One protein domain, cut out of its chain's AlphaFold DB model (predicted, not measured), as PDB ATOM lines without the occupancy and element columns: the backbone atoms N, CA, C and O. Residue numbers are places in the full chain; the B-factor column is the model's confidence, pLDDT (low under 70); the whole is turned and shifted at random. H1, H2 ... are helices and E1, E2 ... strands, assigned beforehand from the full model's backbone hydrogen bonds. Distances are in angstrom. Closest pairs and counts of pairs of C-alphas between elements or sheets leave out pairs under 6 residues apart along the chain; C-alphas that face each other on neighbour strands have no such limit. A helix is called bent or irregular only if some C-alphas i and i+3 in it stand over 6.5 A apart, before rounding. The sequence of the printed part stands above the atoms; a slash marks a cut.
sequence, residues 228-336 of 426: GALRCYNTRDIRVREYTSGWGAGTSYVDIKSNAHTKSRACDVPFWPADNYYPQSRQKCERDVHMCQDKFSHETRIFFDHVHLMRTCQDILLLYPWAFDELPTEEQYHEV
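What this domain is: This is residues 228 to 336 of the 426 residues of the protein "Hypothetical protein" of Vannella sp. CB-2014 (UniProt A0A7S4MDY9). One twisted, curled sheet of four long strands has short H1 over E4 and H2 beside its strands; off the sheet, H3, H4 and both ends of the printed part gather in a small, mostly loop-built lobe. The 109 residues printed include, in order, E1 E2 H1 H2 E3 E4 H3 H4, class mixed. The sheet's order is E1 E2 E4 E3, antiparallel throughout. The whole is compact, with a radius of gyration of the C-alphas of 15.0 A and spans of 42 by 39 by 24 A.

Where its parts are: E1, residues 237 to 246, begins at C-alpha 237 (31.541, 16.910, -20.086) and measures 26.2 A. E2, residues 252 to 260, measures 26.6 A. H1 is residues 263 to 267; H2 is residues 275 to 280, irregular, with C-alphas 276 and 279 7.5 A apart. E3, residues 281 to 289, measures 24.4 A; E4, residues 295 to 304, 28.5 A. H3 is residues 313 to 317; H4, residues 321 to 324, ends at C-alpha 324 (26.699, 23.716, -10.305).

How they stand to each other: Hairpin E1 and E2 has N 239 and O 255 within hydrogen-bond range at 2.9 A; E2 and E4 have N 254 and O 302 at 3.0 A; hairpin E3 and E4 has N 286 and O 297 at 2.8 A. E2, H1 H2, E3 form a split strand-helix-strand unit, E4 between its parallel-running strands, with a right-handed crossover. H1 is on the sheet, over E4, at a height of 6.7 A; their closest C-alphas, Cys 267 and His 298, are 5.1 A apart. H2 is only just at the sheet's level, height 3.6 A; its closest C-alpha to E4 is Gln 280 to Phe 303, 5.6 A. H3 and H4, not on the sheet, are close but not clearly touching: the closest C-alphas, Leu 317 and Phe 324, are 6.0 A apart. In H1 and H3 every O i to N i+4 pair is within range; H4 is too short for one; H2 has 0 of 2, but 2 of 3 O i to N i+3 pairs.

The domain as a whole: The C-alphas farthest apart, Met 291 and Glu 330, are 45.9 A apart. The printed part has no cut, no link is long, and no printed residue is under 70 in pLDDT.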
ATOM      1  N   GLY A 228      20.622  20.513 -19.044       82.88
ATOM      2  CA  GLY A 228      19.204  20.840 -19.214       82.88
ATOM      3  C   GLY A 228      18.454  21.008 -17.893       82.88
ATOM      4  O   GLY A 228      18.944  20.627 -16.837       82.88
ATOM      5  N   ALA A 229      17.249  21.576 -17.991       71.81
ATOM      6  CA  ALA A 229      16.417  21.948 -16.844       71.81
ATOM      7  C   ALA A 229      15.702  20.775 -16.149       71.81
ATOM      8  O   ALA A 229      15.015  20.976 -15.166       71.81
ATOM      9  N   LEU A 230      15.801  19.566 -16.701       75.25
ATOM     10  CA  LEU A 230      15.286  18.334 -16.087       75.25
ATOM     11  C   LEU A 230      16.442  17.433 -15.629       75.25
ATOM     12  O   LEU A 230      16.301  16.216 -15.578       75.25
ATOM     13  N   ARG A 231      17.621  18.031 -15.446       86.44
ATOM     14  CA  ARG A 231      18.889  17.382 -15.104       86.44
ATOM     15  C   ARG A 231      19.637  18.311 -14.145       86.44
ATOM     16  O   ARG A 231      19.017  19.034 -13.381       86.44
ATOM     17  N   CYS A 232      20.960  18.357 -14.226       90.75
ATOM     18  CA  CYS A 232      21.794  19.112 -13.298       90.75
ATOM     19  C   CYS A 232      22.190  20.511 -13.803       90.75
ATOM     20  O   CYS A 232      23.185  21.053 -13.337       90.75
ATOM     21  N   TYR A 233      21.481  21.085 -14.787       88.69
ATOM     22  CA  TYR A 233      21.727  22.447 -15.297       88.69
ATOM     23  C   TYR A 233      23.171  22.737 -15.770       88.69
ATOM     24  O   TYR A 233      23.572  23.888 -15.899       88.69
ATOM     25  N   ASN A 234      23.954  21.711 -16.118       88.31
ATOM     26  CA  ASN A 234      25.374  21.854 -16.445       88.31
ATOM     27  C   ASN A 234      25.708  21.168 -17.775       88.31
ATOM     28  O   ASN A 234      25.430  19.990 -17.970       88.31
ATOM     29  N   THR A 235      26.318  21.895 -18.708       89.38
ATOM     30  CA  THR A 235      26.627  21.407 -20.066       89.38
ATOM     31  C   THR A 235      28.064  20.915 -20.257       89.38
ATOM     32  O   THR A 235      28.457  20.605 -21.383       89.38
ATOM     33  N   ARG A 236      28.865  20.866 -19.191       90.75
ATOM     34  CA  ARG A 236      30.255  20.394 -19.211       90.75
ATOM     35  C   ARG A 236      30.284  18.874 -19.350       90.75
ATOM     36  O   ARG A 236      29.349  18.187 -18.951       90.75
ATOM     37  N   ASP A 237      31.360  18.355 -19.936       93.31
ATOM     38  CA  ASP A 237      31.541  16.910 -20.086       93.31
ATOM     39  C   ASP A 237      32.016  16.346 -18.746       93.31
ATOM     40  O   ASP A 237      33.077  16.743 -18.260       93.31
ATOM     41  N   ILE A 238      31.221  15.461 -18.146       96.12
ATOM     42  CA  ILE A 238      31.566  14.760 -16.910       96.12
ATOM     43  C   ILE A 238      31.600  13.277 -17.218       96.12
ATOM     44  O   ILE A 238      30.642  12.717 -17.753       96.12
ATOM     45  N   ARG A 239      32.719  12.637 -16.889       97.44
ATOM     46  CA  ARG A 239      32.958  11.236 -17.216       97.44
ATOM     47  C   ARG A 239      33.399  10.492 -15.976       97.44
ATOM     48  O   ARG A 239      34.184  11.000 -15.179       97.44
ATOM     49  N   VAL A 240      32.909   9.272 -15.841       98.19
ATOM     50  CA  VAL A 240      33.311   8.348 -14.786       98.19
ATOM     51  C   VAL A 240      34.100   7.220 -15.424       98.19
ATOM     52  O   VAL A 240      33.756   6.745 -16.510       98.19
ATOM     53  N   ARG A 241      35.184   6.811 -14.765       98.44
ATOM     54  CA  ARG A 241      36.007   5.674 -15.174       98.44
ATOM     55  C   ARG A 241      36.200   4.722 -14.018       98.44
ATOM     56  O   ARG A 241      36.742   5.119 -12.994       98.44
ATOM     57  N   GLU A 242      35.810   3.474 -14.216       98.25
ATOM     58  CA  GLU A 242      35.836   2.416 -13.208       98.25
ATOM     59  C   GLU A 242      36.752   1.296 -13.691       98.25
ATOM     60  O   GLU A 242      36.480   0.665 -14.712       98.25
ATOM     61  N   TYR A 243      37.856   1.060 -12.988       98.31
ATOM     62  CA  TYR A 243      38.843   0.054 -13.372       98.31
ATOM     63  C   TYR A 243      38.399  -1.322 -12.878       98.31
ATOM     64  O   TYR A 243      38.303  -1.564 -11.676       98.31
ATOM     65  N   THR A 244      38.128  -2.236 -13.808       98.12
ATOM     66  CA  THR A 244      37.579  -3.565 -13.506       98.12
ATOM     67  C   THR A 244      38.674  -4.608 -13.306       98.12
ATOM     68  O   THR A 244      38.515  -5.502 -12.477       98.12
ATOM     69  N   SER A 245      39.800  -4.490 -14.016       98.38
ATOM     70  CA  SER A 245      40.923  -5.428 -13.929       98.38
ATOM     71  C   SER A 245      42.268  -4.784 -14.298       98.38
ATOM     72  O   SER A 245      42.325  -3.691 -14.866       98.38
ATOM     73  N   GLY A 246      43.366  -5.464 -13.947       97.88
ATOM     74  CA  GLY A 246      44.736  -4.998 -14.176       97.88
ATOM     75  C   GLY A 246      45.189  -3.909 -13.200       97.88
ATOM     76  O   GLY A 246      44.838  -3.913 -12.017       97.88
ATOM     77  N   TRP A 247      46.019  -2.989 -13.680       97.88
ATOM     78  CA  TRP A 247      46.533  -1.878 -12.891       97.88
ATOM     79  C   TRP A 247      45.400  -0.932 -12.469       97.88
ATOM     80  O   TRP A 247      44.625  -0.457 -13.295       97.88
ATOM     81  N   GLY A 248      45.292  -0.672 -11.163       96.88
ATOM     82  CA  GLY A 248      44.225   0.159 -10.598       96.88
ATOM     83  C   GLY A 248      42.867  -0.539 -10.460       96.88
ATOM     84  O   GLY A 248      41.887   0.139 -10.166       96.88
ATOM     85  N   ALA A 249      42.771  -1.861 -10.644       98.25
ATOM     86  CA  ALA A 249      41.516  -2.596 -10.462       98.25
ATOM     87  C   ALA A 249      40.837  -2.274  -9.114       98.25
ATOM     88  O   ALA A 249      41.486  -2.261  -8.068       98.25
ATOM     89  N   GLY A 250      39.527  -2.025  -9.146       97.50
ATOM     90  CA  GLY A 250      38.723  -1.647  -7.980       97.50
ATOM     91  C   GLY A 250      38.684  -0.146  -7.679       97.50
ATOM     92  O   GLY A 250      37.897   0.266  -6.834       97.50
ATOM     93  N   THR A 251      39.478   0.670  -8.377       98.31
ATOM     94  CA  THR A 251      39.476   2.135  -8.238       98.31
ATOM     95  C   THR A 251      38.570   2.801  -9.271       98.31
ATOM     96  O   THR A 251      38.228   2.214 -10.306       98.31
ATOM     97  N   SER A 252      38.199   4.055  -9.022       98.31
ATOM     98  CA  SER A 252      37.565   4.893 -10.034       98.31
ATOM     99  C   SER A 252      38.099   6.317 -10.008       98.31
ATOM    100  O   SER A 252      38.801   6.741  -9.092       98.31
ATOM    101  N   TYR A 253      37.775   7.079 -11.042       98.31
ATOM    102  CA  TYR A 253      37.872   8.526 -10.975       98.31
ATOM    103  C   TYR A 253      36.751   9.172 -11.771       98.31
ATOM    104  O   TYR A 253      36.220   8.589 -12.721       98.31
ATOM    105  N   VAL A 254      36.415  10.395 -11.380       98.31
ATOM    106  CA  VAL A 254      35.483  11.247 -12.116       98.31
ATOM    107  C   VAL A 254      36.275  12.420 -12.657       98.31
ATOM    108  O   VAL A 254      37.033  13.034 -11.907       98.31
ATOM    109  N   ASP A 255      36.117  12.735 -13.937       97.44
ATOM    110  CA  ASP A 255      36.675  13.943 -14.534       97.44
ATOM    111  C   ASP A 255      35.594  14.870 -15.059       97.44
ATOM    112  O   ASP A 255      34.566  14.424 -15.563       97.44
ATOM    113  N   ILE A 256      35.865  16.165 -14.954       95.81
ATOM    114  CA  ILE A 256      35.111  17.220 -15.612       95.81
ATOM    115  C   ILE A 256      36.038  17.926 -16.602       95.81
ATOM    116  O   ILE A 256      37.177  18.266 -16.272       95.81
ATOM    117  N   LYS A 257      35.565  18.124 -17.836       93.88
ATOM    118  CA  LYS A 257      36.364  18.682 -18.930       93.88
ATOM    119  C   LYS A 257      35.626  19.813 -19.640       93.88
ATOM    120  O   LYS A 257      34.424  19.746 -19.901       93.88
ATOM    121  N   SER A 258      36.381  20.837 -20.027       90.31
ATOM    122  CA  SER A 258      35.971  21.827 -21.025       90.31
ATOM    123  C   SER A 258      37.051  22.011 -22.068       90.31
ATOM    124  O   SER A 258      38.213  21.654 -21.876       90.31
ATOM    125  N   ASN A 259      36.653  22.562 -23.207       92.81
ATOM    126  CA  ASN A 259      37.532  22.755 -24.331       92.81
ATOM    127  C   ASN A 259      37.242  24.021 -25.129       92.81
ATOM    128  O   ASN A 259      36.093  24.383 -25.372       92.81
ATOM    129  N   ALA A 260      38.302  24.626 -25.655       93.94
ATOM    130  CA  ALA A 260      38.228  25.766 -26.558       93.94
ATOM    131  C   ALA A 260      39.406  25.765 -27.542       93.94
ATOM    132  O   ALA A 260      40.434  25.143 -27.306       93.94
ATOM    133  N   HIS A 261      39.298  26.512 -28.640       93.38
ATOM    134  CA  HIS A 261      40.404  26.671 -29.601       93.38
ATOM    135  C   HIS A 261      41.480  27.678 -29.158       93.38
ATOM    136  O   HIS A 261      42.444  27.920 -29.876       93.38
ATOM    137  N   THR A 262      41.317  28.299 -27.991       93.19
ATOM    138  CA  THR A 262      42.254  29.279 -27.433       93.19
ATOM    139  C   THR A 262      42.569  28.900 -25.996       93.19
ATOM    140  O   THR A 262      41.619  28.684 -25.240       93.19
ATOM    141  N   LYS A 263      43.857  28.897 -25.619       92.44
ATOM    142  CA  LYS A 263      44.319  28.536 -24.266       92.44
ATOM    143  C   LYS A 263      43.519  29.255 -23.181       92.44
ATOM    144  O   LYS A 263      42.918  28.581 -22.361       92.44
ATOM    145  N   SER A 264      43.402  30.582 -23.252       91.06
ATOM    146  CA  SER A 264      42.708  31.372 -22.221       91.06
ATOM    147  C   SER A 264      41.260  30.938 -21.983       91.06
ATOM    148  O   SER A 264      40.827  30.746 -20.858       91.06
ATOM    149  N   ARG A 265      40.494  30.682 -23.049       90.50
ATOM    150  CA  ARG A 265      39.092  30.241 -22.913       90.50
ATOM    151  C   ARG A 265      38.932  28.811 -22.397       90.50
ATOM    152  O   ARG A 265      37.832  28.473 -21.976       90.50
ATOM    153  N   ALA A 266      39.958  27.972 -22.517       90.50
ATOM    154  CA  ALA A 266      39.922  26.609 -21.999       90.50
ATOM    155  C   ALA A 266      40.462  26.557 -20.567       90.50
ATOM    156  O   ALA A 266      39.798  26.017 -19.694       90.50
ATOM    157  N   CYS A 267      41.643  27.135 -20.347       89.94
ATOM    158  CA  CYS A 267      42.444  26.943 -19.145       89.94
ATOM    159  C   CYS A 267      42.243  28.008 -18.067       89.94
ATOM    160  O   CYS A 267      42.465  27.692 -16.908       89.94
ATOM    161  N   ASP A 268      41.747  29.207 -18.400       86.50
ATOM    162  CA  ASP A 268      41.466  30.242 -17.387       86.50
ATOM    163  C   ASP A 268      40.081  30.045 -16.730       86.50
ATOM    164  O   ASP A 268      39.615  30.881 -15.959       86.50
ATOM    165  N   VAL A 269      39.376  28.965 -17.082       80.12
ATOM    166  CA  VAL A 269      38.094  28.593 -16.477       80.12
ATOM    167  C   VAL A 269      38.376  27.873 -15.156       80.12
ATOM    168  O   VAL A 269      39.202  26.956 -15.162       80.12
ATOM    169  N   PRO A 270      37.698  28.232 -14.048       78.31
ATOM    170  CA  PRO A 270      37.863  27.523 -12.786       78.31
ATOM    171  C   PRO A 270      37.373  26.089 -12.962       78.31
ATOM    172  O   PRO A 270      36.269  25.889 -13.443       78.31
ATOM    173  N   PHE A 271      38.187  25.096 -12.612       82.06
ATOM    174  CA  PHE A 271      37.810  23.678 -12.627       82.06
ATOM    175  C   PHE A 271      38.076  23.037 -11.265       82.06
ATOM    176  O   PHE A 271      38.527  21.900 -11.161       82.06
ATOM    177  N   TRP A 272      37.805  23.770 -10.189       88.19
ATOM    178  CA  TRP A 272      38.236  23.367  -8.860       88.19
ATOM    179  C   TRP A 272      37.435  22.166  -8.338       88.19
ATOM    180  O   TRP A 272      36.206  22.139  -8.446       88.19
ATOM    181  N   PRO A 273      38.099  21.143  -7.785       92.38
ATOM    182  CA  PRO A 273      37.406  20.135  -6.996       92.38
ATOM    183  C   PRO A 273      36.904  20.763  -5.682       92.38
ATOM    184  O   PRO A 273      37.381  21.824  -5.281       92.38
ATOM    185  N   ALA A 274      35.972  20.114  -4.982       91.62
ATOM    186  CA  ALA A 274      35.635  20.533  -3.620       91.62
ATOM    187  C   ALA A 274      36.841  20.367  -2.675       91.62
ATOM    188  O   ALA A 274      37.699  19.505  -2.892       91.62
ATOM    189  N   ASP A 275      36.894  21.167  -1.607       89.75
ATOM    190  CA  ASP A 275      38.086  21.323  -0.763       89.75
ATOM    191  C   ASP A 275      38.647  20.014  -0.197       89.75
ATOM    192  O   ASP A 275      39.859  19.797  -0.131       89.75
ATOM    193  N   ASN A 276      37.762  19.097   0.182       91.00
ATOM    194  CA  ASN A 276      38.127  17.789   0.717       91.00
ATOM    195  C   ASN A 276      38.756  16.851  -0.332       91.00
ATOM    196  O   ASN A 276      39.343  15.835   0.041       91.00
ATOM    197  N   TYR A 277      38.654  17.174  -1.623       93.12
ATOM    198  CA  TYR A 277      39.198  16.379  -2.722       93.12
ATOM    199  C   TYR A 277      40.528  16.898  -3.272       93.12
ATOM    200  O   TYR A 277      41.158  16.156  -4.026       93.12
ATOM    201  N   TYR A 278      41.019  18.083  -2.873       90.25
ATOM    202  CA  TYR A 278      42.308  18.608  -3.360       90.25
ATOM    203  C   TYR A 278      43.459  17.584  -3.308       90.25
ATOM    204  O   TYR A 278      44.091  17.382  -4.348       90.25
ATOM    205  N   PRO A 279      43.709  16.865  -2.188       91.12
ATOM    206  CA  PRO A 279      44.860  15.959  -2.078       91.12
ATOM    207  C   PRO A 279      44.820  14.755  -3.027       91.12
ATOM    208  O   PRO A 279      45.855  14.159  -3.313       91.12
ATOM    209  N   GLN A 280      43.627  14.384  -3.494       94.94
ATOM    210  CA  GLN A 280      43.393  13.260  -4.404       94.94
ATOM    211  C   GLN A 280      42.859  13.723  -5.761       94.94
ATOM    212  O   GLN A 280      42.261  12.944  -6.503       94.94
ATOM    213  N   SER A 281      43.073  14.996  -6.088       95.00
ATOM    214  CA  SER A 281      42.710  15.573  -7.374       95.00
ATOM    215  C   SER A 281      43.941  15.824  -8.238       95.00
ATOM    216  O   SER A 281      45.062  15.958  -7.745       95.00
ATOM    217  N   ARG A 282      43.743  15.887  -9.554       94.19
ATOM    218  CA  ARG A 282      44.749  16.385 -10.498       94.19
ATOM    219  C   ARG A 282      44.079  17.309 -11.496       94.19
ATOM    220  O   ARG A 282      43.037  16.951 -12.042       94.19
ATOM    221  N   GLN A 283      44.714  18.441 -11.768       94.62
ATOM    222  CA  GLN A 283      44.263  19.404 -12.766       94.62
ATOM    223  C   GLN A 283      45.301  19.508 -13.879       94.62
ATOM    224  O   GLN A 283      46.511  19.427 -13.635       94.62
ATOM    225  N   LYS A 284      44.840  19.670 -15.117       95.31
ATOM    226  CA  LYS A 284      45.723  19.913 -16.259       95.31
ATOM    227  C   LYS A 284      45.120  20.884 -17.264       95.31
ATOM    228  O   LYS A 284      43.926  20.824 -17.552       95.31
ATOM    229  N   CYS A 285      45.987  21.709 -17.843       96.25
ATOM    230  CA  CYS A 285      45.734  22.496 -19.043       96.25
ATOM    231  C   CYS A 285      46.493  21.846 -20.201       96.25
ATOM    232  O   CYS A 285      47.722  21.849 -20.249       96.25
ATOM    233  N   GLU A 286      45.760  21.278 -21.143       97.56
ATOM    234  CA  GLU A 286      46.297  20.449 -22.210       97.56
ATOM    235  C   GLU A 286      46.086  21.106 -23.571       97.56
ATOM    236  O   GLU A 286      44.982  21.543 -23.898       97.56
ATOM    237  N   ARG A 287      47.141  21.158 -24.382       97.44
ATOM    238  CA  ARG A 287      47.058  21.425 -25.820       97.44
ATOM    239  C   ARG A 287      46.926  20.096 -26.561       97.44
ATOM    240  O   ARG A 287      47.918  19.392 -26.725       97.44
ATOM    241  N   ASP A 288      45.733  19.802 -27.051       96.06
ATOM    242  CA  ASP A 288      45.464  18.704 -27.978       96.06
ATOM    243  C   ASP A 288      46.013  19.109 -29.360       96.06
ATOM    244  O   ASP A 288      45.472  19.995 -30.039       96.06
ATOM    245  N   VAL A 289      47.143  18.520 -29.749       94.50
ATOM    246  CA  VAL A 289      47.812  18.789 -31.021       94.50
ATOM    247  C   VAL A 289      47.138  17.974 -32.115       94.50
ATOM    248  O   VAL A 289      47.143  16.744 -32.098       94.50
ATOM    249  N   HIS A 290      46.600  18.673 -33.111       87.06
ATOM    250  CA  HIS A 290      45.994  18.055 -34.287       87.06
ATOM    251  C   HIS A 290      46.636  18.590 -35.564       87.06
ATOM    252  O   HIS A 290      47.182  19.691 -35.597       87.06
ATOM    253  N   MET A 291      46.524  17.831 -36.654       84.06
ATOM    254  CA  MET A 291      47.161  18.188 -37.924       84.06
ATOM    255  C   MET A 291      46.650  19.518 -38.505       84.06
ATOM    256  O   MET A 291      47.441  20.287 -39.048       84.06
ATOM    257  N   CYS A 292      45.349  19.814 -38.374       82.94
ATOM    258  CA  CYS A 292      44.767  21.046 -38.921       82.94
ATOM    259  C   CYS A 292      44.746  22.198 -37.916       82.94
ATOM    260  O   CYS A 292      45.050  23.342 -38.258       82.94
ATOM    261  N   GLN A 293      44.280  21.916 -36.701       87.19
ATOM    262  CA  GLN A 293      43.980  22.944 -35.722       87.19
ATOM    263  C   GLN A 293      44.049  22.381 -34.314       87.19
ATOM    264  O   GLN A 293      43.283  21.491 -33.952       87.19
ATOM    265  N   ASP A 294      44.904  22.988 -33.506       92.56
ATOM    266  CA  ASP A 294      45.002  22.638 -32.102       92.56
ATOM    267  C   ASP A 294      43.746  23.031 -31.328       92.56
ATOM    268  O   ASP A 294      43.021  23.993 -31.634       92.56
ATOM    269  N   LYS A 295      43.532  22.286 -30.258       94.69
ATOM    270  CA  LYS A 295      42.486  22.518 -29.282       94.69
ATOM    271  C   LYS A 295      43.132  22.558 -27.905       94.69
ATOM    272  O   LYS A 295      44.175  21.963 -27.676       94.69
ATOM    273  N   PHE A 296      42.547  23.329 -27.006       96.19
ATOM    274  CA  PHE A 296      42.961  23.371 -25.616       96.19
ATOM    275  C   PHE A 296      41.848  22.805 -24.762       96.19
ATOM    276  O   PHE A 296      40.662  23.008 -25.057       96.19
ATOM    277  N   SER A 297      42.227  22.131 -23.691       95.62
ATOM    278  CA  SER A 297      41.290  21.640 -22.708       95.62
ATOM    279  C   SER A 297      41.806  21.816 -21.291       95.62
ATOM    280  O   SER A 297      43.004  21.735 -21.042       95.62
ATOM    281  N   HIS A 298      40.882  22.093 -20.379       95.00
ATOM    282  CA  HIS A 298      41.132  22.038 -18.947       95.00
ATOM    283  C   HIS A 298      40.325  20.866 -18.409       95.00
ATOM    284  O   HIS A 298      39.133  20.729 -18.712       95.00
ATOM    285  N   GLU A 299      41.006  19.983 -17.692       95.94
ATOM    286  CA  GLU A 299      40.428  18.807 -17.067       95.94
ATOM    287  C   GLU A 299      40.836  18.750 -15.597       95.94
ATOM    288  O   GLU A 299      42.024  18.851 -15.278       95.94
ATOM    289  N   THR A 300      39.852  18.501 -14.738       96.06
ATOM    290  CA  THR A 300      40.068  18.143 -13.336       96.06
ATOM    291  C   THR A 300      39.573  16.736 -13.102       96.06
ATOM    292  O   THR A 300      38.475  16.383 -13.528       96.06
ATOM    293  N   ARG A 301      40.395  15.936 -12.426       97.25
ATOM    294  CA  ARG A 301      40.107  14.552 -12.051       97.25
ATOM    295  C   ARG A 301      40.108  14.427 -10.542       97.25
ATOM    296  O   ARG A 301      41.036  14.927  -9.912       97.25
ATOM    297  N   ILE A 302      39.147  13.698  -9.992       97.69
ATOM    298  CA  ILE A 302      39.130  13.277  -8.588       97.69
ATOM    299  C   ILE A 302      39.222  11.755  -8.560       97.69
ATOM    300  O   ILE A 302      38.384  11.080  -9.159       97.69
ATOM    301  N   PHE A 303      40.260  11.235  -7.908       97.94
ATOM    302  CA  PHE A 303      40.548   9.805  -7.826       97.94
ATOM    303  C   PHE A 303      39.973   9.207  -6.543       97.94
ATOM    304  O   PHE A 303      40.040   9.826  -5.484       97.94
ATOM    305  N   PHE A 304      39.456   7.987  -6.647       98.19
ATOM    306  CA  PHE A 304      38.884   7.218  -5.549       98.19
ATOM    307  C   PHE A 304      39.566   5.855  -5.470       98.19
ATOM    308  O   PHE A 304      39.822   5.210  -6.485       98.19
ATOM    309  N   ASP A 305      39.822   5.383  -4.256       97.75
ATOM    310  CA  ASP A 305      40.358   4.044  -3.977       97.75
ATOM    311  C   ASP A 305      39.297   2.928  -4.063       97.75
ATOM    312  O   ASP A 305      39.586   1.763  -3.794       97.75
ATOM    313  N   HIS A 306      38.075   3.286  -4.452       97.38
ATOM    314  CA  HIS A 306      36.922   2.412  -4.628       97.38
ATOM    315  C   HIS A 306      36.102   2.863  -5.843       97.38
ATOM    316  O   HIS A 306      36.257   3.981  -6.332       97.38
ATOM    317  N   VAL A 307      35.179   2.016  -6.304       95.69
ATOM    318  CA  VAL A 307      34.185   2.405  -7.312       95.69
ATOM    319  C   VAL A 307      33.187   3.386  -6.698       95.69
ATOM    320  O   VAL A 307      32.348   3.013  -5.876       95.69
ATOM    321  N   HIS A 308      33.292   4.648  -7.099       94.38
ATOM    322  CA  HIS A 308      32.413   5.724  -6.657       94.38
ATOM    323  C   HIS A 308      31.159   5.833  -7.537       94.38
ATOM    324  O   HIS A 308      31.261   6.064  -8.741       94.38
ATOM    325  N   LEU A 309      29.974   5.684  -6.936       92.19
ATOM    326  CA  LEU A 309      28.696   5.725  -7.651       92.19
ATOM    327  C   LEU A 309      28.158   7.153  -7.752       92.19
ATOM    328  O   LEU A 309      28.050   7.838  -6.742       92.19
ATOM    329  N   MET A 310      27.727   7.541  -8.953       95.31
ATOM    330  CA  MET A 310      27.084   8.829  -9.226       95.31
ATOM    331  C   MET A 310      25.614   8.612  -9.551       95.31
ATOM    332  O   MET A 310      25.284   8.174 -10.652       95.31
ATOM    333  N   ARG A 311      24.726   8.866  -8.588       94.38
ATOM    334  CA  ARG A 311      23.287   8.615  -8.751       94.38
ATOM    335  C   ARG A 311      22.505   9.891  -8.982       94.38
ATOM    336  O   ARG A 311      21.523   9.865  -9.716       94.38
ATOM    337  N   THR A 312      22.925  10.980  -8.356       96.19
ATOM    338  CA  THR A 312      22.171  12.230  -8.295       96.19
ATOM    339  C   THR A 312      23.030  13.430  -8.661       96.19
ATOM    340  O   THR A 312      24.261  13.376  -8.602       96.19
ATOM    341  N   CYS A 313      22.386  14.539  -9.020       95.69
ATOM    342  CA  CYS A 313      23.085  15.802  -9.245       95.69
ATOM    343  C   CYS A 313      23.866  16.255  -7.999       95.69
ATOM    344  O   CYS A 313      24.930  16.858  -8.137       95.69
ATOM    345  N   GLN A 314      23.384  15.916  -6.800       95.62
ATOM    346  CA  GLN A 314      24.053  16.181  -5.533       95.62
ATOM    347  C   GLN A 314      25.411  15.480  -5.448       95.62
ATOM    348  O   GLN A 314      26.379  16.108  -5.029       95.62
ATOM    349  N   ASP A 315      25.518  14.224  -5.891       96.31
ATOM    350  CA  ASP A 315      26.788  13.484  -5.857       96.31
ATOM    351  C   ASP A 315      27.872  14.213  -6.672       96.31
ATOM    352  O   ASP A 315      29.018  14.342  -6.240       96.31
ATOM    353  N   ILE A 316      27.492  14.776  -7.824       95.50
ATOM    354  CA  ILE A 316      28.405  15.523  -8.699       95.50
ATOM    355  C   ILE A 316      28.680  16.933  -8.154       95.50
ATOM    356  O   ILE A 316      29.817  17.403  -8.207       95.50
ATOM    357  N   LEU A 317      27.662  17.604  -7.608       94.88
ATOM    358  CA  LEU A 317      27.786  18.904  -6.943       94.88
ATOM    359  C   LEU A 317      28.793  18.841  -5.787       94.88
ATOM    360  O   LEU A 317      29.604  19.749  -5.636       94.88
ATOM    361  N   LEU A 318      28.794  17.752  -5.013       94.75
ATOM    362  CA  LEU A 318      29.750  17.537  -3.924       94.75
ATOM    363  C   LEU A 318      31.191  17.336  -4.413       94.75
ATOM    364  O   LEU A 318      32.123  17.551  -3.641       94.75
ATOM    365  N   LEU A 319      31.390  16.933  -5.669       95.50
ATOM    366  CA  LEU A 319      32.716  16.844  -6.279       95.50
ATOM    367  C   LEU A 319      33.178  18.172  -6.880       95.50
ATOM    368  O   LEU A 319      34.342  18.541  -6.730       95.50
ATOM    369  N   TYR A 320      32.278  18.868  -7.577       94.56
ATOM    370  CA  TYR A 320      32.584  20.043  -8.397       94.56
ATOM    371  C   TYR A 320      31.617  21.202  -8.119       94.56
ATOM    372  O   TYR A 320      30.913  21.633  -9.034       94.56
ATOM    373  N   PRO A 321      31.568  21.743  -6.892       92.69
ATOM    374  CA  PRO A 321      30.524  22.678  -6.467       92.69
ATOM    375  C   PRO A 321      30.416  23.920  -7.358       92.69
ATOM    376  O   PRO A 321      29.318  24.306  -7.747       92.69
ATOM    377  N   TRP A 322      31.552  24.480  -7.783       89.00
ATOM    378  CA  TRP A 322      31.589  25.639  -8.683       89.00
ATOM    379  C   TRP A 322      30.868  25.400 -10.016       89.00
ATOM    380  O   TRP A 322      30.398  26.339 -10.650       89.00
ATOM    381  N   ALA A 323      30.820  24.151 -10.486       91.12
ATOM    382  CA  ALA A 323      30.258  23.828 -11.785       91.12
ATOM    383  C   ALA A 323      28.719  23.830 -11.749       91.12
ATOM    384  O   ALA A 323      28.084  23.791 -12.803       91.12
ATOM    385  N   PHE A 324      28.128  23.859 -10.559       91.38
ATOM    386  CA  PHE A 324      26.699  23.716 -10.305       91.38
ATOM    387  C   PHE A 324      26.189  24.830  -9.379       91.38
ATOM    388  O   PHE A 324      25.230  24.632  -8.640       91.38
ATOM    389  N   ASP A 325      26.819  26.002  -9.433       85.31
ATOM    390  CA  ASP A 325      26.434  27.204  -8.684       85.31
ATOM    391  C   ASP A 325      24.996  27.669  -8.983       85.31
ATOM    392  O   ASP A 325      24.337  28.269  -8.135       85.31
ATOM    393  N   GLU A 326      24.485  27.345 -10.171       86.75
ATOM    394  CA  GLU A 326      23.108  27.624 -10.592       86.75
ATOM    395  C   GLU A 326      22.108  26.481 -10.308       86.75
ATOM    396  O   GLU A 326      20.934  26.617 -10.656       86.75
ATOM    397  N   LEU A 327      22.525  25.354  -9.710       90.19
ATOM    398  CA  LEU A 327      21.652  24.193  -9.481       90.19
ATOM    399  C   LEU A 327      20.672  24.442  -8.314       90.19
ATOM    400  O   LEU A 327      21.113  24.531  -7.163       90.19
ATOM    401  N   PRO A 328      19.346  24.495  -8.557       90.12
ATOM    402  CA  PRO A 328      18.366  24.688  -7.488       90.12
ATOM    403  C   PRO A 328      18.355  23.517  -6.500       90.12
ATOM    404  O   PRO A 328      18.561  22.366  -6.884       90.12
ATOM    405  N   THR A 329      18.071  23.794  -5.226       89.75
ATOM    406  CA  THR A 329      18.057  22.784  -4.152       89.75
ATOM    407  C   THR A 329      17.107  21.625  -4.452       89.75
ATOM    408  O   THR A 329      17.448  20.466  -4.232       89.75
ATOM    409  N   GLU A 330      15.928  21.926  -4.991       90.25
ATOM    410  CA  GLU A 330      14.915  20.945  -5.370       90.25
ATOM    411  C   GLU A 330      15.373  19.988  -6.483       90.25
ATOM    412  O   GLU A 330      14.899  18.855  -6.545       90.25
ATOM    413  N   GLU A 331      16.344  20.401  -7.301       91.31
ATOM    414  CA  GLU A 331      16.887  19.629  -8.422       91.31
ATOM    415  C   GLU A 331      18.127  18.806  -8.023       91.31
ATOM    416  O   GLU A 331      18.562  17.935  -8.774       91.31
ATOM    417  N   GLN A 332      18.717  19.034  -6.840       93.31
ATOM    418  CA  GLN A 332      19.938  18.328  -6.412       93.31
ATOM    419  C   GLN A 332      19.737  16.811  -6.330       93.31
ATOM    420  O   GLN A 332      20.646  16.041  -6.628       93.31
ATOM    421  N   TYR A 333      18.532  16.364  -5.987       93.81
ATOM    422  CA  TYR A 333      18.214  14.944  -5.849       93.81
ATOM    423  C   TYR A 333      17.732  14.295  -7.152       93.81
ATOM    424  O   TYR A 333      17.328  13.131  -7.137       93.81
ATOM    425  N   HIS A 334      17.754  15.020  -8.274       93.62
ATOM    426  CA  HIS A 334      17.432  14.441  -9.572       93.62
ATOM    427  C   HIS A 334      18.459  13.388  -9.974       93.62
ATOM    428  O   HIS A 334      19.666  13.573  -9.800       93.62
ATOM    429  N   GLU A 335      17.950  12.275 -10.500       93.81
ATOM    430  CA  GLU A 335      18.777  11.187 -11.002       93.81
ATOM    431  C   GLU A 335      19.588  11.652 -12.214       93.81
ATOM    432  O   GLU A 335      19.115  12.416 -13.059       93.81
ATOM    433  N   VAL A 336      20.828  11.179 -12.293       93.94
ATOM    434  CA  VAL A 336      21.725  11.481 -13.406       93.94
ATOM    435  C   VAL A 336      21.618  10.373 -14.442       93.94
ATOM    436  O   VAL A 336      21.834   9.200 -14.136       93.94
TER     437      VAL A 336